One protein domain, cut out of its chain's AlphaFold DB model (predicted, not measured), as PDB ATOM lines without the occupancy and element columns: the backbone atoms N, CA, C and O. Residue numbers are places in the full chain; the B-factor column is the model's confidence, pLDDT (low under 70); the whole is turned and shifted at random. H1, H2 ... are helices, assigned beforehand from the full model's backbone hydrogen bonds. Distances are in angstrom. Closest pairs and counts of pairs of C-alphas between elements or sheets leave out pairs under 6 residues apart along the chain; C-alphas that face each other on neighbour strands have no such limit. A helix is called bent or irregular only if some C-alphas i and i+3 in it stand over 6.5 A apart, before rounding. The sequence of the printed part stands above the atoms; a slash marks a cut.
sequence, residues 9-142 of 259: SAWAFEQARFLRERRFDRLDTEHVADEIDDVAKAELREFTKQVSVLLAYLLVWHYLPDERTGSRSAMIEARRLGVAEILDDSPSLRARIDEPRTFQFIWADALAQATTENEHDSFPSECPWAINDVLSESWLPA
ATOM      1  N   SER A   9     -32.158  37.063   7.093       77.38
ATOM      2  CA  SER A   9     -33.249  36.871   8.055       77.38
ATOM      3  C   SER A   9     -33.956  38.194   8.344       77.38
ATOM      4  O   SER A   9     -35.180  38.305   8.210       77.38
ATOM      5  N   ALA A  10     -33.187  39.234   8.677       83.75
ATOM      6  CA  ALA A  10     -33.735  40.564   8.914       83.75
ATOM      7  C   ALA A  10     -34.367  41.165   7.643       83.75
ATOM      8  O   ALA A  10     -35.437  41.776   7.731       83.75
ATOM      9  N   TRP A  11     -33.762  40.945   6.470       94.19
ATOM     10  CA  TRP A  11     -34.344  41.307   5.176       94.19
ATOM     11  C   TRP A  11     -35.685  40.591   4.940       94.19
ATOM     12  O   TRP A  11     -36.680  41.256   4.646       94.19
ATOM     13  N   ALA A  12     -35.775  39.275   5.162       78.94
ATOM     14  CA  ALA A  12     -36.996  38.498   4.934       78.94
ATOM     15  C   ALA A  12     -38.151  38.959   5.839       78.94
ATOM     16  O   ALA A  12     -39.293  39.101   5.384       78.94
ATOM     17  N   PHE A  13     -37.868  39.270   7.111       84.88
ATOM     18  CA  PHE A  13     -38.862  39.868   8.008       84.88
ATOM     19  C   PHE A  13     -39.331  41.246   7.523       84.88
ATOM     20  O   PHE A  13     -40.525  41.556   7.624       84.88
ATOM     21  N   GLU A  14     -38.428  42.065   6.974       92.00
ATOM     22  CA  GLU A  14     -38.765  43.367   6.393       92.00
ATOM     23  C   GLU A  14     -39.650  43.215   5.139       92.00
ATOM     24  O   GLU A  14     -40.706  43.856   5.070       92.00
ATOM     25  N   GLN A  15     -39.314  42.308   4.212       88.56
ATOM     26  CA  GLN A  15     -40.135  42.023   3.024       88.56
ATOM     27  C   GLN A  15     -41.525  41.494   3.407       88.56
ATOM     28  O   GLN A  15     -42.549  41.966   2.902       88.56
ATOM     29  N   ALA A  16     -41.596  40.576   4.377       86.69
ATOM     30  CA  ALA A  16     -42.864  40.062   4.891       86.69
ATOM     31  C   ALA A  16     -43.722  41.170   5.523       86.69
ATOM     32  O   ALA A  16     -44.954  41.149   5.420       86.69
ATOM     33  N   ARG A  17     -43.101  42.160   6.175       92.81
ATOM     34  CA  ARG A  17     -43.806  43.339   6.692       92.81
ATOM     35  C   ARG A  17     -44.358  44.200   5.554       92.81
ATOM     36  O   ARG A  17     -45.536  44.552   5.612       92.81
ATOM     37  N   PHE A  18     -43.572  44.490   4.515       89.56
ATOM     38  CA  PHE A  18     -44.053  45.250   3.354       89.56
ATOM     39  C   PHE A  18     -45.225  44.563   2.646       89.56
ATOM     40  O   PHE A  18     -46.198  45.241   2.306       89.56
ATOM     41  N   LEU A  19     -45.196  43.233   2.510       87.00
ATOM     42  CA  LEU A  19     -46.318  42.451   1.978       87.00
ATOM     43  C   LEU A  19     -47.593  42.623   2.819       87.00
ATOM     44  O   LEU A  19     -48.657  42.923   2.275       87.00
ATOM     45  N   ARG A  20     -47.495  42.489   4.150       88.19
ATOM     46  CA  ARG A  20     -48.645  42.648   5.064       88.19
ATOM     47  C   ARG A  20     -49.203  44.075   5.066       88.19
ATOM     48  O   ARG A  20     -50.416  44.252   5.130       88.19
ATOM     49  N   GLU A  21     -48.333  45.078   4.951       96.25
ATOM     50  CA  GLU A  21     -48.702  46.498   4.848       96.25
ATOM     51  C   GLU A  21     -49.158  46.910   3.430       96.25
ATOM     52  O   GLU A  21     -49.549  48.059   3.232       96.25
ATOM     53  N   ARG A  22     -49.133  45.996   2.444       93.25
ATOM     54  CA  ARG A  22     -49.445  46.249   1.018       93.25
ATOM     55  C   ARG A  22     -48.570  47.330   0.368       93.25
ATOM     56  O   ARG A  22     -49.011  48.050  -0.527       93.25
ATOM     57  N   ARG A  23     -47.317  47.439   0.808       94.00
ATOM     58  CA  ARG A  23     -46.325  48.399   0.305       94.00
ATOM     59  C   ARG A  23     -45.472  47.784  -0.798       94.00
ATOM     60  O   ARG A  23     -44.276  47.560  -0.627       94.00
ATOM     61  N   PHE A  24     -46.112  47.467  -1.919       89.00
ATOM     62  CA  PHE A  24     -45.467  46.763  -3.030       89.00
ATOM     63  C   PHE A  24     -44.342  47.574  -3.693       89.00
ATOM     64  O   PHE A  24     -43.433  46.992  -4.268       89.00
ATOM     65  N   ASP A  25     -44.358  48.903  -3.555       93.44
ATOM     66  CA  ASP A  25     -43.314  49.823  -4.026       93.44
ATOM     67  C   ASP A  25     -41.963  49.651  -3.312       93.44
ATOM     68  O   ASP A  25     -40.946  50.164  -3.774       93.44
ATOM     69  N   ARG A  26     -41.961  48.970  -2.160       90.75
ATOM     70  CA  ARG A  26     -40.771  48.715  -1.341       90.75
ATOM     71  C   ARG A  26     -40.242  47.290  -1.467       90.75
ATOM     72  O   ARG A  26     -39.243  46.988  -0.821       90.75
ATOM     73  N   LEU A  27     -40.926  46.424  -2.216       90.00
ATOM     74  CA  LEU A  27     -40.530  45.027  -2.322       90.00
ATOM     75  C   LEU A  27     -39.298  44.869  -3.193       90.00
ATOM     76  O   LEU A  27     -39.223  45.399  -4.300       90.00
ATOM     77  N   ASP A  28     -38.386  44.053  -2.697       88.25
ATOM     78  CA  ASP A  28     -37.286  43.515  -3.472       88.25
ATOM     79  C   ASP A  28     -37.775  42.285  -4.247       88.25
ATOM     80  O   ASP A  28     -37.653  41.142  -3.810       88.25
ATOM     81  N   THR A  29     -38.474  42.535  -5.356       86.69
ATOM     82  CA  THR A  29     -39.237  41.501  -6.067       86.69
ATOM     83  C   THR A  29     -38.376  40.397  -6.668       86.69
ATOM     84  O   THR A  29     -38.873  39.284  -6.807       86.69
ATOM     85  N   GLU A  30     -37.126  40.693  -7.033       87.94
ATOM     86  CA  GLU A  30     -36.207  39.708  -7.616       87.94
ATOM     87  C   GLU A  30     -35.777  38.696  -6.550       87.94
ATOM     88  O   GLU A  30     -36.107  37.518  -6.666       87.94
ATOM     89  N   HIS A  31     -35.194  39.162  -5.441       82.69
ATOM     90  CA  HIS A  31     -34.775  38.272  -4.356       82.69
ATOM     91  C   HIS A  31     -35.959  37.557  -3.685       82.69
ATOM     92  O   HIS A  31     -35.842  36.403  -3.286       82.69
ATOM     93  N   VAL A  32     -37.138  38.188  -3.584       81.88
ATOM     94  CA  VAL A  32     -38.342  37.503  -3.071       81.88
ATOM     95  C   VAL A  32     -38.774  36.357  -3.991       81.88
ATOM     96  O   VAL A  32     -39.200  35.316  -3.489       81.88
ATOM     97  N   ALA A  33     -38.694  36.528  -5.313       80.00
ATOM     98  CA  ALA A  33     -39.015  35.454  -6.249       80.00
ATOM     99  C   ALA A  33     -38.014  34.295  -6.127       80.00
ATOM    100  O   ALA A  33     -38.440  33.141  -6.055       80.00
ATOM    101  N   ASP A  34     -36.722  34.608  -6.019       80.81
ATOM    102  CA  ASP A  34     -35.665  33.610  -5.843       80.81
ATOM    103  C   ASP A  34     -35.855  32.795  -4.554       80.81
ATOM    104  O   ASP A  34     -35.806  31.566  -4.589       80.81
ATOM    105  N   GLU A  35     -36.175  33.449  -3.432       83.69
ATOM    106  CA  GLU A  35     -36.437  32.763  -2.158       83.69
ATOM    107  C   GLU A  35     -37.676  31.857  -2.223       83.69
ATOM    108  O   GLU A  35     -37.673  30.753  -1.675       83.69
ATOM    109  N   ILE A  36     -38.740  32.270  -2.922       79.38
ATOM    110  CA  ILE A  36     -39.926  31.421  -3.125       79.38
ATOM    111  C   ILE A  36     -39.564  30.175  -3.944       79.38
ATOM    112  O   ILE A  36     -39.955  29.058  -3.583       79.38
ATOM    113  N   ASP A  37     -38.806  30.353  -5.025       78.19
ATOM    114  CA  ASP A  37     -38.325  29.246  -5.850       78.19
ATOM    115  C   ASP A  37     -37.410  28.309  -5.052       78.19
ATOM    116  O   ASP A  37     -37.476  27.084  -5.207       78.19
ATOM    117  N   ASP A  38     -36.572  28.852  -4.177       79.88
ATOM    118  CA  ASP A  38     -35.646  28.072  -3.365       79.88
ATOM    119  C   ASP A  38     -36.336  27.303  -2.241       79.88
ATOM    120  O   ASP A  38     -35.973  26.142  -2.015       79.88
ATOM    121  N   VAL A  39     -37.386  27.861  -1.629       79.44
ATOM    122  CA  VAL A  39     -38.280  27.125  -0.721       79.44
ATOM    123  C   VAL A  39     -38.932  25.954  -1.457       79.44
ATOM    124  O   VAL A  39     -38.854  24.817  -0.990       79.44
ATOM    125  N   ALA A  40     -39.492  26.179  -2.652       79.31
ATOM    126  CA  ALA A  40     -40.115  25.110  -3.436       79.31
ATOM    127  C   ALA A  40     -39.115  23.998  -3.816       79.31
ATOM    128  O   ALA A  40     -39.431  22.806  -3.746       79.31
ATOM    129  N   LYS A  41     -37.882  24.365  -4.193       86.06
ATOM    130  CA  LYS A  41     -36.808  23.395  -4.462       86.06
ATOM    131  C   LYS A  41     -36.372  22.663  -3.191       86.06
ATOM    132  O   LYS A  41     -36.031  21.485  -3.276       86.06
ATOM    133  N   ALA A  42     -36.330  23.333  -2.041       82.44
ATOM    134  CA  ALA A  42     -35.937  22.735  -0.766       82.44
ATOM    135  C   ALA A  42     -36.938  21.672  -0.308       82.44
ATOM    136  O   ALA A  42     -36.515  20.557  -0.001       82.44
ATOM    137  N   GLU A  43     -38.233  21.976  -0.373       85.69
ATOM    138  CA  GLU A  43     -39.321  21.031  -0.095       85.69
ATOM    139  C   GLU A  43     -39.226  19.790  -0.991       85.69
ATOM    140  O   GLU A  43     -39.227  18.656  -0.512       85.69
ATOM    141  N   LEU A  44     -39.025  19.984  -2.304       89.38
ATOM    142  CA  LEU A  44     -38.829  18.868  -3.231       89.38
ATOM    143  C   LEU A  44     -37.583  18.036  -2.880       89.38
ATOM    144  O   LEU A  44     -37.633  16.806  -2.934       89.38
ATOM    145  N   ARG A  45     -36.464  18.675  -2.516       91.00
ATOM    146  CA  ARG A  45     -35.237  17.970  -2.109       91.00
ATOM    147  C   ARG A  45     -35.461  17.138  -0.849       91.00
ATOM    148  O   ARG A  45     -35.095  15.963  -0.846       91.00
ATOM    149  N   GLU A  46     -36.078  17.698   0.187       90.94
ATOM    150  CA  GLU A  46     -36.348  16.958   1.425       90.94
ATOM    151  C   GLU A  46     -37.317  15.797   1.178       90.94
ATOM    152  O   GLU A  46     -37.052  14.672   1.600       90.94
ATOM    153  N   PHE A  47     -38.362  16.023   0.384       92.50
ATOM    154  CA  PHE A  47     -39.281  14.972  -0.034       92.50
ATOM    155  C   PHE A  47     -38.572  13.822  -0.759       92.50
ATOM    156  O   PHE A  47     -38.707  12.661  -0.371       92.50
ATOM    157  N   THR A  48     -37.770  14.134  -1.786       94.94
ATOM    158  CA  THR A  48     -37.022  13.114  -2.542       94.94
ATOM    159  C   THR A  48     -36.099  12.314  -1.626       94.94
ATOM    160  O   THR A  48     -36.084  11.089  -1.704       94.94
ATOM    161  N   LYS A  49     -35.419  12.981  -0.689       94.31
ATOM    162  CA  LYS A  49     -34.536  12.357   0.297       94.31
ATOM    163  C   LYS A  49     -35.284  11.424   1.251       94.31
ATOM    164  O   LYS A  49     -34.814  10.312   1.485       94.31
ATOM    165  N   GLN A  50     -36.439  11.827   1.788       91.56
ATOM    166  CA  GLN A  50     -37.240  10.954   2.661       91.56
ATOM    167  C   GLN A  50     -37.668   9.675   1.931       91.56
ATOM    168  O   GLN A  50     -37.564   8.577   2.486       91.56
ATOM    169  N   VAL A  51     -38.077   9.801   0.664       96.62
ATOM    170  CA  VAL A  51     -38.453   8.656  -0.175       96.62
ATOM    171  C   VAL A  51     -37.240   7.775  -0.493       96.62
ATOM    172  O   VAL A  51     -37.351   6.553  -0.393       96.62
ATOM    173  N   SER A  52     -36.076   8.354  -0.812       96.81
ATOM    174  CA  SER A  52     -34.839   7.593  -1.042       96.81
ATOM    175  C   SER A  52     -34.461   6.748   0.174       96.81
ATOM    176  O   SER A  52     -34.219   5.549   0.045       96.81
ATOM    177  N   VAL A  53     -34.475   7.344   1.373       95.38
ATOM    178  CA  VAL A  53     -34.133   6.638   2.621       95.38
ATOM    179  C   VAL A  53     -35.151   5.532   2.923       95.38
ATOM    180  O   VAL A  53     -34.776   4.429   3.327       95.38
ATOM    181  N   LEU A  54     -36.445   5.789   2.700       96.94
ATOM    182  CA  LEU A  54     -37.490   4.770   2.828       96.94
ATOM    183  C   LEU A  54     -37.215   3.573   1.906       96.94
ATOM    184  O   LEU A  54     -37.252   2.423   2.348       96.94
ATOM    185  N   LEU A  55     -36.911   3.836   0.634       96.75
ATOM    186  CA  LEU A  55     -36.593   2.802  -0.351       96.75
ATOM    187  C   LEU A  55     -35.314   2.039   0.012       96.75
ATOM    188  O   LEU A  55     -35.299   0.816  -0.117       96.75
ATOM    189  N   ALA A  56     -34.287   2.717   0.529       95.12
ATOM    190  CA  ALA A  56     -33.063   2.080   1.010       95.12
ATOM    191  C   ALA A  56     -33.358   1.089   2.148       95.12
ATOM    192  O   ALA A  56     -32.932  -0.066   2.106       95.12
ATOM    193  N   TYR A  57     -34.175   1.478   3.130       92.25
ATOM    194  CA  TYR A  57     -34.574   0.560   4.199       92.25
ATOM    195  C   TYR A  57     -35.417  -0.612   3.700       92.25
ATOM    196  O   TYR A  57     -35.255  -1.726   4.201       92.25
ATOM    197  N   LEU A  58     -36.283  -0.399   2.708       93.69
ATOM    198  CA  LEU A  58     -37.058  -1.476   2.089       93.69
ATOM    199  C   LEU A  58     -36.170  -2.430   1.272       93.69
ATOM    200  O   LEU A  58     -36.400  -3.640   1.306       93.69
ATOM    201  N   LEU A  59     -35.139  -1.920   0.587       91.75
ATOM    202  CA  LEU A  59     -34.109  -2.714  -0.098       91.75
ATOM    203  C   LEU A  59     -33.398  -3.627   0.887       91.75
ATOM    204  O   LEU A  59     -33.394  -4.849   0.714       91.75
ATOM    205  N   VAL A  60     -32.877  -3.039   1.957       88.69
ATOM    206  CA  VAL A  60     -32.190  -3.772   3.015       88.69
ATOM    207  C   VAL A  60     -33.125  -4.812   3.636       88.69
ATOM    208  O   VAL A  60     -32.802  -5.997   3.662       88.69
ATOM    209  N   TRP A  61     -34.345  -4.421   4.013       89.44
ATOM    210  CA  TRP A  61     -35.358  -5.335   4.551       89.44
ATOM    211  C   TRP A  61     -35.665  -6.515   3.615       89.44
ATOM    212  O   TRP A  61     -35.865  -7.656   4.053       89.44
ATOM    213  N   HIS A  62     -35.757  -6.262   2.312       85.62
ATOM    214  CA  HIS A  62     -36.140  -7.280   1.347       85.62
ATOM    215  C   HIS A  62     -35.003  -8.260   1.045       85.62
ATOM    216  O   HIS A  62     -35.234  -9.476   1.056       85.62
ATOM    217  N   TYR A  63     -33.799  -7.750   0.798       81.88
ATOM    218  CA  TYR A  63     -32.678  -8.544   0.296       81.88
ATOM    219  C   TYR A  63     -31.773  -9.095   1.399       81.88
ATOM    220  O   TYR A  63     -31.147 -10.130   1.174       81.88
ATOM    221  N   LEU A  64     -31.755  -8.486   2.589       83.00
ATOM    222  CA  LEU A  64     -30.909  -8.892   3.710       83.00
ATOM    223  C   LEU A  64     -31.790  -9.438   4.851       83.00
ATOM    224  O   LEU A  64     -32.377  -8.672   5.615       83.00
ATOM    225  N   PRO A  65     -31.933 -10.772   4.988       80.81
ATOM    226  CA  PRO A  65     -32.806 -11.368   5.999       80.81
ATOM    227  C   PRO A  65     -32.423 -11.023   7.441       80.81
ATOM    228  O   PRO A  65     -33.317 -10.943   8.282       80.81
ATOM    229  N   ASP A  66     -31.130 -10.828   7.705       80.31
ATOM    230  CA  ASP A  66     -30.597 -10.531   9.038       80.31
ATOM    231  C   ASP A  66     -30.955  -9.109   9.504       80.31
ATOM    232  O   ASP A  66     -31.077  -8.853  10.699       80.31
ATOM    233  N   GLU A  67     -31.257  -8.211   8.563       82.19
ATOM    234  CA  GLU A  67     -31.653  -6.824   8.826       82.19
ATOM    235  C   GLU A  67     -33.153  -6.661   9.124       82.19
ATOM    236  O   GLU A  67     -33.636  -5.558   9.399       82.19
ATOM    237  N   ARG A  68     -33.922  -7.760   9.117       83.69
ATOM    238  CA  ARG A  68     -35.367  -7.775   9.414       83.69
ATOM    239  C   ARG A  68     -35.640  -7.724  10.909       83.69
ATOM    240  O   ARG A  68     -36.179  -8.654  11.512       83.69
ATOM    241  N   THR A  69     -35.255  -6.616  11.509       81.62
ATOM    242  CA  THR A  69     -35.387  -6.362  12.939       81.62
ATOM    243  C   THR A  69     -36.594  -5.473  13.230       81.62
ATOM    244  O   THR A  69     -37.078  -4.736  12.370       81.62
ATOM    245  N   GLY A  70     -37.086  -5.504  14.472       77.75
ATOM    246  CA  GLY A  70     -38.152  -4.590  14.899       77.75
ATOM    247  C   GLY A  70     -37.758  -3.115  14.746       77.75
ATOM    248  O   GLY A  70     -38.589  -2.303  14.351       77.75
ATOM    249  N   SER A  71     -36.484  -2.780  14.973       79.81
ATOM    250  CA  SER A  71     -35.958  -1.425  14.774       79.81
ATOM    251  C   SER A  71     -35.976  -1.001  13.307       79.81
ATOM    252  O   SER A  71     -36.375   0.123  13.017       79.81
ATOM    253  N   ARG A  72     -35.618  -1.888  12.367       83.56
ATOM    254  CA  ARG A  72     -35.689  -1.586  10.928       83.56
ATOM    255  C   ARG A  72     -37.129  -1.351  10.472       83.56
ATOM    256  O   ARG A  72     -37.382  -0.385   9.759       83.56
ATOM    257  N   SER A  73     -38.072  -2.178  10.930       84.50
ATOM    258  CA  SER A  73     -39.502  -1.978  10.652       84.50
ATOM    259  C   SER A  73     -40.006  -0.644  11.206       84.50
ATOM    260  O   SER A  73     -40.727   0.063  10.513       84.50
ATOM    261  N   ALA A  74     -39.604  -0.272  12.426       80.31
ATOM    262  CA  ALA A  74     -39.962   1.018  13.011       80.31
ATOM    263  C   ALA A  74     -39.378   2.196  12.214       80.31
ATOM    264  O   ALA A  74     -40.049   3.205  12.030       80.31
ATOM    265  N   MET A  75     -38.154   2.054  11.694       85.69
ATOM    266  CA  MET A  75     -37.521   3.074  10.857       85.69
ATOM    267  C   MET A  75     -38.257   3.267   9.522       85.69
ATOM    268  O   MET A  75     -38.392   4.396   9.060       85.69
ATOM    269  N   ILE A  76     -38.754   2.180   8.919       89.94
ATOM    270  CA  ILE A  76     -39.588   2.221   7.706       89.94
ATOM    271  C   ILE A  76     -40.877   3.005   7.977       89.94
ATOM    272  O   ILE A  76     -41.183   3.938   7.237       89.94
ATOM    273  N   GLU A  77     -41.598   2.684   9.053       87.81
ATOM    274  CA  GLU A  77     -42.831   3.403   9.405       87.81
ATOM    275  C   GLU A  77     -42.563   4.876   9.748       87.81
ATOM    276  O   GLU A  77     -43.297   5.754   9.302       87.81
ATOM    277  N   ALA A  78     -41.469   5.183  10.451       86.50
ATOM    278  CA  ALA A  78     -41.084   6.564  10.736       86.50
ATOM    279  C   ALA A  78     -40.804   7.368   9.455       86.50
ATOM    280  O   ALA A  78     -41.187   8.531   9.355       86.50
ATOM    281  N   ARG A  79     -40.164   6.752   8.451       90.25
ATOM    282  CA  ARG A  79     -39.942   7.397   7.148       90.25
ATOM    283  C   ARG A  79     -41.238   7.582   6.370       90.25
ATOM    284  O   ARG A  79     -41.414   8.630   5.763       90.25
ATOM    285  N   ARG A  80     -42.165   6.623   6.422       93.19
ATOM    286  CA  ARG A  80     -43.505   6.790   5.834       93.19
ATOM    287  C   ARG A  80     -44.260   7.948   6.450       93.19
ATOM    288  O   ARG A  80     -44.841   8.725   5.705       93.19
ATOM    289  N   LEU A  81     -44.217   8.068   7.775       87.69
ATOM    290  CA  LEU A  81     -44.843   9.182   8.474       87.69
ATOM    291  C   LEU A  81     -44.257  10.515   8.000       87.69
ATOM    292  O   LEU A  81     -45.017  11.379   7.592       87.69
ATOM    293  N   GLY A  82     -42.926  10.638   7.934       85.75
ATOM    294  CA  GLY A  82     -42.285  11.853   7.420       85.75
ATOM    295  C   GLY A  82     -42.660  12.172   5.966       85.75
ATOM    296  O   GLY A  82     -42.894  13.326   5.625       85.75
ATOM    297  N   VAL A  83     -42.781  11.159   5.100       92.50
ATOM    298  CA  VAL A  83     -43.273  11.363   3.724       92.50
ATOM    299  C   VAL A  83     -44.741  11.803   3.713       92.50
ATOM    300  O   VAL A  83     -45.110  12.659   2.913       92.50
ATOM    301  N   ALA A  84     -45.578  11.226   4.576       88.81
ATOM    302  CA  ALA A  84     -46.989  11.578   4.676       88.81
ATOM    303  C   ALA A  84     -47.187  13.013   5.185       88.81
ATOM    304  O   ALA A  84     -48.010  13.720   4.618       88.81
ATOM    305  N   GLU A  85     -46.407  13.453   6.177       86.44
ATOM    306  CA  GLU A  85     -46.416  14.833   6.689       86.44
ATOM    307  C   GLU A  85     -46.091  15.837   5.573       86.44
ATOM    308  O   GLU A  85     -46.862  16.761   5.329       86.44
ATOM    309  N   ILE A  86     -45.026  15.590   4.801       88.12
ATOM    310  CA  ILE A  86     -44.665  16.450   3.661       88.12
ATOM    311  C   ILE A  86     -45.776  16.476   2.596       88.12
ATOM    312  O   ILE A  86     -46.028  17.507   1.974       88.12
ATOM    313  N   LEU A  87     -46.444  15.346   2.349       88.88
ATOM    314  CA  LEU A  87     -47.538  15.275   1.377       88.88
ATOM    315  C   LEU A  87     -48.833  15.929   1.865       88.88
ATOM    316  O   LEU A  87     -49.619  16.351   1.019       88.88
ATOM    317  N   ASP A  88     -49.061  16.001   3.175       91.88
ATOM    318  CA  ASP A  88     -50.197  16.721   3.758       91.88
ATOM    319  C   ASP A  88     -50.025  18.234   3.557       91.88
ATOM    320  O   ASP A  88     -50.930  18.901   3.051       91.88
ATOM    321  N   ASP A  89     -48.816  18.742   3.814       85.44
ATOM    322  CA  ASP A  89     -48.463  20.151   3.599       85.44
ATOM    323  C   ASP A  89     -48.360  20.508   2.104       85.44
ATOM    324  O   ASP A  89     -48.773  21.590   1.673       85.44
ATOM    325  N   SER A  90     -47.830  19.590   1.287       87.94
ATOM    326  CA  SER A  90     -47.560  19.800  -0.141       87.94
ATOM    327  C   SER A  90     -48.054  18.648  -1.036       87.94
ATOM    328  O   SER A  90     -47.250  17.953  -1.671       87.94
ATOM    329  N   PRO A  91     -49.381  18.489  -1.240       89.31
ATOM    330  CA  PRO A  91     -49.947  17.381  -2.025       89.31
ATOM    331  C   PRO A  91     -49.455  17.316  -3.479       89.31
ATOM    332  O   PRO A  91     -49.409  16.248  -4.093       89.31
ATOM    333  N   SER A  92     -49.055  18.462  -4.044       87.81
ATOM    334  CA  SER A  92     -48.533  18.560  -5.414       87.81
ATOM    335  C   SER A  92     -47.221  17.788  -5.626       87.81
ATOM    336  O   SER A  92     -46.935  17.368  -6.751       87.81
ATOM    337  N   LEU A  93     -46.454  17.525  -4.560       89.94
ATOM    338  CA  LEU A  93     -45.211  16.753  -4.625       89.94
ATOM    339  C   LEU A  93     -45.456  15.280  -4.966       89.94
ATOM    340  O   LEU A  93     -44.581  14.635  -5.544       89.94
ATOM    341  N   ARG A  94     -46.661  14.744  -4.727       91.38
ATOM    342  CA  ARG A  94     -46.982  13.353  -5.076       91.38
ATOM    343  C   ARG A  94     -46.774  13.065  -6.563       91.38
ATOM    344  O   ARG A  94     -46.227  12.014  -6.896       91.38
ATOM    345  N   ALA A  95     -47.157  14.004  -7.429       91.62
ATOM    346  CA  ALA A  95     -46.988  13.887  -8.876       91.62
ATOM    347  C   ALA A  95     -45.510  13.933  -9.304       91.62
ATOM    348  O   ALA A  95     -45.163  13.428 -10.369       91.62
ATOM    349  N   ARG A  96     -44.622  14.499  -8.473       90.31
ATOM    350  CA  ARG A  96     -43.179  14.546  -8.746       90.31
ATOM    351  C   ARG A  96     -42.518  13.180  -8.630       90.31
ATOM    352  O   ARG A  96     -41.579  12.931  -9.372       90.31
ATOM    353  N   ILE A  97     -43.009  12.281  -7.769       89.06
ATOM    354  CA  ILE A  97     -42.486  10.902  -7.727       89.06
ATOM    355  C   ILE A  97     -42.871  10.129  -8.993       89.06
ATOM    356  O   ILE A  97     -42.117   9.274  -9.440       89.06
ATOM    357  N   ASP A  98     -44.017  10.435  -9.604       87.50
ATOM    358  CA  ASP A  98     -44.444   9.756 -10.833       87.50
ATOM    359  C   ASP A  98     -43.657  10.242 -12.071       87.50
ATOM    360  O   ASP A  98     -43.722   9.626 -13.137       87.50
ATOM    361  N   GLU A  99     -42.883  11.329 -11.946       92.88
ATOM    362  CA  GLU A  99     -41.997  11.821 -12.998       92.88
ATOM    363  C   GLU A  99     -40.776  10.891 -13.156       92.88
ATOM    364  O   GLU A  99     -39.979  10.758 -12.221       92.88
ATOM    365  N   PRO A 100     -40.546  10.293 -14.345       90.56
ATOM    366  CA  PRO A 100     -39.518   9.264 -14.522       90.56
ATOM    367  C   PRO A 100     -38.109   9.698 -14.112       90.56
ATOM    368  O   PRO A 100     -37.380   8.933 -13.486       90.56
ATOM    369  N   ARG A 101     -37.719  10.937 -14.441       92.19
ATOM    370  CA  ARG A 101     -36.380  11.459 -14.132       92.19
ATOM    371  C   ARG A 101     -36.181  11.648 -12.628       92.19
ATOM    372  O   ARG A 101     -35.124  11.309 -12.102       92.19
ATOM    373  N   THR A 102     -37.198  12.167 -11.950       92.25
ATOM    374  CA  THR A 102     -37.189  12.369 -10.499       92.25
ATOM    375  C   THR A 102     -37.124  11.028  -9.782       92.25
ATOM    376  O   THR A 102     -36.286  10.842  -8.901       92.25
ATOM    377  N   PHE A 103     -37.926  10.052 -10.211       93.81
ATOM    378  CA  PHE A 103     -37.900   8.718  -9.618       93.81
ATOM    379  C   PHE A 103     -36.568   7.994  -9.828       93.81
ATOM    380  O   PHE A 103     -36.068   7.356  -8.907       93.81
ATOM    381  N   GLN A 104     -35.958   8.119 -11.010       93.75
ATOM    382  CA  GLN A 104     -34.628   7.561 -11.275       93.75
ATOM    383  C   GLN A 104     -33.568   8.124 -10.324       93.75
ATOM    384  O   GLN A 104     -32.730   7.368  -9.840       93.75
ATOM    385  N   PHE A 105     -33.618   9.428 -10.035       94.62
ATOM    386  CA  PHE A 105     -32.719  10.051  -9.066       94.62
ATOM    387  C   PHE A 105     -32.939   9.500  -7.651       94.62
ATOM    388  O   PHE A 105     -31.983   9.053  -7.022       94.62
ATOM    389  N   ILE A 106     -34.195   9.462  -7.190       96.81
ATOM    390  CA  ILE A 106     -34.572   8.891  -5.887       96.81
ATOM    391  C   ILE A 106     -34.077   7.440  -5.768       96.81
ATOM    392  O   ILE A 106     -33.502   7.042  -4.758       96.81
ATOM    393  N   TRP A 107     -34.285   6.636  -6.810       95.75
ATOM    394  CA  TRP A 107     -33.891   5.231  -6.816       95.75
ATOM    395  C   TRP A 107     -32.371   5.047  -6.786       95.75
ATOM    396  O   TRP A 107     -31.869   4.214  -6.034       95.75
ATOM    397  N   ALA A 108     -31.628   5.836  -7.564       94.56
ATOM    398  CA  ALA A 108     -30.168   5.793  -7.564       94.56
ATOM    399  C   ALA A 108     -29.584   6.167  -6.191       94.56
ATOM    400  O   ALA A 108     -28.652   5.516  -5.720       94.56
ATOM    401  N   ASP A 109     -30.159   7.174  -5.533       95.50
ATOM    402  CA  ASP A 109     -29.786   7.574  -4.175       95.50
ATOM    403  C   ASP A 109     -30.122   6.476  -3.147       95.50
ATOM    404  O   ASP A 109     -29.275   6.098  -2.337       95.50
ATOM    405  N   ALA A 110     -31.304   5.857  -3.246       95.94
ATOM    406  CA  ALA A 110     -31.683   4.721  -2.405       95.94
ATOM    407  C   ALA A 110     -30.713   3.529  -2.537       95.94
ATOM    408  O   ALA A 110     -30.344   2.917  -1.531       95.94
ATOM    409  N   LEU A 111     -30.279   3.207  -3.763       92.00
ATOM    410  CA  LEU A 111     -29.277   2.169  -4.019       92.00
ATOM    411  C   LEU A 111     -27.930   2.524  -3.381       92.00
ATOM    412  O   LEU A 111     -27.352   1.695  -2.682       92.00
ATOM    413  N   ALA A 112     -27.452   3.758  -3.576       92.19
ATOM    414  CA  ALA A 112     -26.185   4.216  -3.013       92.19
ATOM    415  C   ALA A 112     -26.173   4.129  -1.477       92.19
ATOM    416  O   ALA A 112     -25.196   3.653  -0.893       92.19
ATOM    417  N   GLN A 113     -27.270   4.527  -0.828       91.75
ATOM    418  CA  GLN A 113     -27.429   4.426   0.624       91.75
ATOM    419  C   GLN A 113     -27.444   2.966   1.094       91.75
ATOM    420  O   GLN A 113     -26.678   2.599   1.986       91.75
ATOM    421  N   ALA A 114     -28.253   2.112   0.458       89.44
ATOM    422  CA  ALA A 114     -28.360   0.702   0.831       89.44
ATOM    423  C   ALA A 114     -27.026  -0.050   0.675       89.44
ATOM    424  O   ALA A 114     -26.666  -0.851   1.543       89.44
ATOM    425  N   THR A 115     -26.281   0.224  -0.398       87.12
ATOM    426  CA  THR A 115     -24.961  -0.368  -0.649       87.12
ATOM    427  C   THR A 115     -23.919   0.121   0.351       87.12
ATOM    428  O   THR A 115     -23.191  -0.699   0.908       87.12
ATOM    429  N   THR A 116     -23.872   1.427   0.631       83.19
ATOM    430  CA  THR A 116     -22.874   2.010   1.546       83.19
ATOM    431  C   THR A 116     -23.034   1.489   2.973       83.19
ATOM    432  O   THR A 116     -22.041   1.205   3.635       83.19
ATOM    433  N   GLU A 117     -24.269   1.331   3.453       77.75
ATOM    434  CA  GLU A 117     -24.530   0.868   4.823       77.75
ATOM    435  C   GLU A 117     -24.259  -0.630   5.035       77.75
ATOM    436  O   GLU A 117     -24.005  -1.038   6.167       77.75
ATOM    437  N   ASN A 118     -24.341  -1.454   3.983       75.94
ATOM    438  CA  ASN A 118     -24.392  -2.916   4.125       75.94
ATOM    439  C   ASN A 118     -23.332  -3.670   3.309       75.94
ATOM    440  O   ASN A 118     -23.353  -4.901   3.303       75.94
ATOM    441  N   GLU A 119     -22.456  -2.960   2.588       77.31
ATOM    442  CA  GLU A 119     -21.435  -3.533   1.692       77.31
ATOM    443  C   GLU A 119     -22.022  -4.601   0.740       77.31
ATOM    444  O   GLU A 119     -21.409  -5.627   0.437       77.31
ATOM    445  N   HIS A 120     -23.266  -4.377   0.294       71.19
ATOM    446  CA  HIS A 120     -24.031  -5.298  -0.542       71.19
ATOM    447  C   HIS A 120     -24.321  -4.683  -1.915       71.19
ATOM    448  O   HIS A 120     -25.000  -3.663  -2.018       71.19
ATOM    449  N   ASP A 121     -23.871  -5.359  -2.973       67.06
ATOM    450  CA  ASP A 121     -23.958  -4.861  -4.357       67.06
ATOM    451  C   ASP A 121     -25.024  -5.566  -5.212       67.06
ATOM    452  O   ASP A 121     -25.155  -5.296  -6.402       67.06
ATOM    453  N   SER A 122     -25.798  -6.502  -4.649       77.19
ATOM    454  CA  SER A 122     -26.786  -7.287  -5.415       77.19
ATOM    455  C   SER A 122     -28.210  -6.725  -5.338       77.19
ATOM    456  O   SER A 122     -29.177  -7.483  -5.240       77.19
ATOM    457  N   PHE A 123     -28.350  -5.401  -5.400       82.25
ATOM    458  CA  PHE A 123     -29.651  -4.738  -5.503       82.25
ATOM    459  C   PHE A 123     -30.081  -4.564  -6.974       82.25
ATOM    460  O   PHE A 123     -29.232  -4.451  -7.861       82.25
ATOM    461  N   PRO A 124     -31.394  -4.571  -7.274       85.12
ATOM    462  CA  PRO A 124     -31.876  -4.430  -8.643       85.12
ATOM    463  C   PRO A 124     -31.648  -3.012  -9.178       85.12
ATOM    464  O   PRO A 124     -31.829  -2.026  -8.468       85.12
ATOM    465  N   SER A 125     -31.314  -2.902 -10.466       84.06
ATOM    466  CA  SER A 125     -31.102  -1.612 -11.136       84.06
ATOM    467  C   SER A 125     -32.379  -0.782 -11.290       84.06
ATOM    468  O   SER A 125     -32.299   0.427 -11.477       84.06
ATOM    469  N   GLU A 126     -33.551  -1.409 -11.189       86.81
ATOM    470  CA  GLU A 126     -34.864  -0.765 -11.255       86.81
ATOM    471  C   GLU A 126     -35.694  -1.122 -10.019       86.81
ATOM    472  O   GLU A 126     -35.570  -2.225  -9.478       86.81
ATOM    473  N   CYS A 127     -36.555  -0.197  -9.581       88.31
ATOM    474  CA  CYS A 127     -37.435  -0.431  -8.441       88.31
ATOM    475  C   CYS A 127     -38.457  -1.533  -8.772       88.31
ATOM    476  O   CYS A 127     -39.258  -1.358  -9.692       88.31
ATOM    477  N   PRO A 128     -38.493  -2.646  -8.016       88.19
ATOM    478  CA  PRO A 128     -39.434  -3.737  -8.268       88.19
ATOM    479  C   PRO A 128     -40.823  -3.490  -7.656       88.19
ATOM    480  O   PRO A 128     -41.691  -4.358  -7.741       88.19
ATOM    481  N   TRP A 129     -41.030  -2.356  -6.982       91.50
ATOM    482  CA  TRP A 129     -42.238  -2.073  -6.211       91.50
ATOM    483  C   TRP A 129     -43.012  -0.900  -6.787       91.50
ATOM    484  O   TRP A 129     -42.436   0.102  -7.214       91.50
ATOM    485  N   ALA A 130     -44.337  -1.002  -6.732       90.62
ATOM    486  CA  ALA A 130     -45.192   0.136  -7.004       90.62
ATOM    487  C   ALA A 130     -45.033   1.172  -5.883       90.62
ATOM    488  O   ALA A 130     -45.039   0.833  -4.701       90.62
ATOM    489  N   ILE A 131     -44.951   2.452  -6.245       91.19
ATOM    490  CA  ILE A 131     -44.793   3.524  -5.257       91.19
ATOM    491  C   ILE A 131     -45.958   3.577  -4.254       91.19
ATOM    492  O   ILE A 131     -45.753   3.862  -3.080       91.19
ATOM    493  N   ASN A 132     -47.176   3.234  -4.686       90.62
ATOM    494  CA  ASN A 132     -48.338   3.184  -3.795       90.62
ATOM    495  C   ASN A 132     -48.169   2.134  -2.691       90.62
ATOM    496  O   ASN A 132     -48.586   2.369  -1.562       90.62
ATOM    497  N   ASP A 133     -47.522   1.011  -3.000       91.50
ATOM    498  CA  ASP A 133     -47.220  -0.019  -2.012       91.50
ATOM    499  C   ASP A 133     -46.120   0.457  -1.052       91.50
ATOM    500  O   ASP A 133     -46.240   0.314   0.162       91.50
ATOM    501  N   VAL A 134     -45.072   1.097  -1.583       93.38
ATOM    502  CA  VAL A 134     -43.970   1.674  -0.791       93.38
ATOM    503  C   VAL A 134     -44.494   2.652   0.261       93.38
ATOM    504  O   VAL A 134     -44.078   2.580   1.420       93.38
ATOM    505  N   LEU A 135     -45.431   3.519  -0.126       91.81
ATOM    506  CA  LEU A 135     -46.036   4.527   0.747       91.81
ATOM    507  C   LEU A 135     -47.165   3.980   1.634       91.81
ATOM    508  O   LEU A 135     -47.573   4.659   2.571       91.81
ATOM    509  N   SER A 136     -47.664   2.770   1.370       89.44
ATOM    510  CA  SER A 136     -48.740   2.173   2.160       89.44
ATOM    511  C   SER A 136     -48.266   1.845   3.571       89.44
ATOM    512  O   SER A 136     -47.271   1.144   3.761       89.44
ATOM    513  N   GLU A 137     -49.047   2.263   4.562       83.00
ATOM    514  CA  GLU A 137     -48.837   1.914   5.965       83.00
ATOM    515  C   GLU A 137     -48.741   0.394   6.148       83.00
ATOM    516  O   GLU A 137     -49.475  -0.370   5.509       83.00
ATOM    517  N   SER A 138     -47.825  -0.051   7.015       80.00
ATOM    518  CA  SER A 138     -47.606  -1.466   7.351       80.00
ATOM    519  C   SER A 138     -47.258  -2.392   6.175       80.00
ATOM    520  O   SER A 138     -47.108  -3.605   6.364       80.00
ATOM    521  N   TRP A 139     -47.113  -1.871   4.952       89.62
ATOM    522  CA  TRP A 139     -46.719  -2.686   3.813       89.62
ATOM    523  C   TRP A 139     -45.240  -3.040   3.922       89.62
ATOM    524  O   TRP A 139     -44.393  -2.192   4.191       89.62
ATOM    525  N   LEU A 140     -44.892  -4.294   3.680       85.06
ATOM    526  CA  LEU A 140     -43.503  -4.726   3.594       85.06
ATOM    527  C   LEU A 140     -43.374  -5.663   2.395       85.06
ATOM    528  O   LEU A 140     -44.247  -6.517   2.195       85.06
ATOM    529  N   PRO A 141     -42.299  -5.552   1.602       84.56
ATOM    530  CA  PRO A 141     -42.170  -6.320   0.382       84.56
ATOM    531  C   PRO A 141     -42.107  -7.810   0.716       84.56
ATOM    532  O   PRO A 141     -41.283  -8.260   1.522       84.56
ATOM    533  N   ALA A 142     -43.004  -8.582   0.093       66.94
ATOM    534  CA  ALA A 142     -43.125 -10.012   0.329       66.94
ATOM    535  C   ALA A 142     -41.776 -10.702   0.103       66.94
ATOM    536  O   ALA A 142     -41.069 -10.424  -0.854       66.94
TER     537      ALA A 142
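AT A GLANCE: This is residues 9 to 142 of the 259 residues of an uncharacterized protein of Paraburkholderia phenazinium (UniProt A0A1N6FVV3). One long helix, H2, makes the long axis of the domain, and H3, H4 and H5 gather along it away from its first residues: H3 folds back beside it as a hairpin, while H5 crosses it at a slant. H1 lies near the other end of H2, away from this cluster, and the short H6 is close to H2 and H3 within it. The printed part has 134 residues, with six named helices in the order H1, H2, H3, H4, H5, H6 and no named strand; its class is all helix. The whole is loose, with a radius of gyration of the C-alphas of 19.3 A, and spans 62 by 25 by 25 A.

IN THESE COORDINATES: H1, residues 9 to 20, begins with C-alpha 9 at (-33.249, 36.871, 8.055) and is 16.7 A long. H2, residues 29 to 63, runs 50.9 A from C-alpha 29 at (-39.237, 41.501, -6.067) to C-alpha 63 at (-32.678, -8.544, 0.296). H3, residues 70 to 89, is 29.1 A long. H4 is residues 91 to 97, 11.4 A; it is neither bent nor irregular, but only just: C-alphas 92 and 95 are 6.0 A apart. H5, residues 100 to 118, is 26.9 A long. H6, residues 131 to 135, is 6.2 A long and ends at C-alpha 135 (-46.036, 4.527, 0.747).

HOW THE PARTS SIT: H2 is the hub, touching three helices. H1 is close to H2 but not clearly touching; the closest C-alphas, of Gln 15 and Val 32, are 7.8 A apart. H2 and H3 form a hairpin at a shallow tilt of 27 degrees, opposite ways; their closest C-alphas, of Leu 54 and Arg 79, are 5.6 A apart. H4 only just touches H2, with 3 pairs of C-alphas within 8 A, at residues 44 to 48 of H2 alone; the closest are Leu 44 and Leu 93, 6.9 A. H5 touches residues 48 to 60 of H2 alone, at a steep tilt of 52 degrees, the same way, with the C-alphas of Ser 52 and Ala 110 closest at 4.5 A. H4 and H5 touch only at the corner, and only just, with 3 pairs of C-alphas within 8 A; the closest are Ile 97 and Phe 103, 5.4 A. The helix packing is mostly crossed, but only just. H6 is close to H3 but not clearly touching, at 6.1 A between the C-alphas of Arg 80 and Leu 135. H3 and H5 are apart. In H1, H2, H3, H5 and H6 every O i to N i+4 pair is within hydrogen-bond range; in H4 0 of 3 are, while 4 of 4 O i to N i+3 pairs are.

THE WHOLE: The C-alphas farthest apart, of Asp 25 and Asp 66, are 63.0 A apart. The printed part has no cut. The link from H5 to H6, residues 119 to 130, is long. Mean pLDDT of the printed part is 87.6; residues 121 and 142 are under 70.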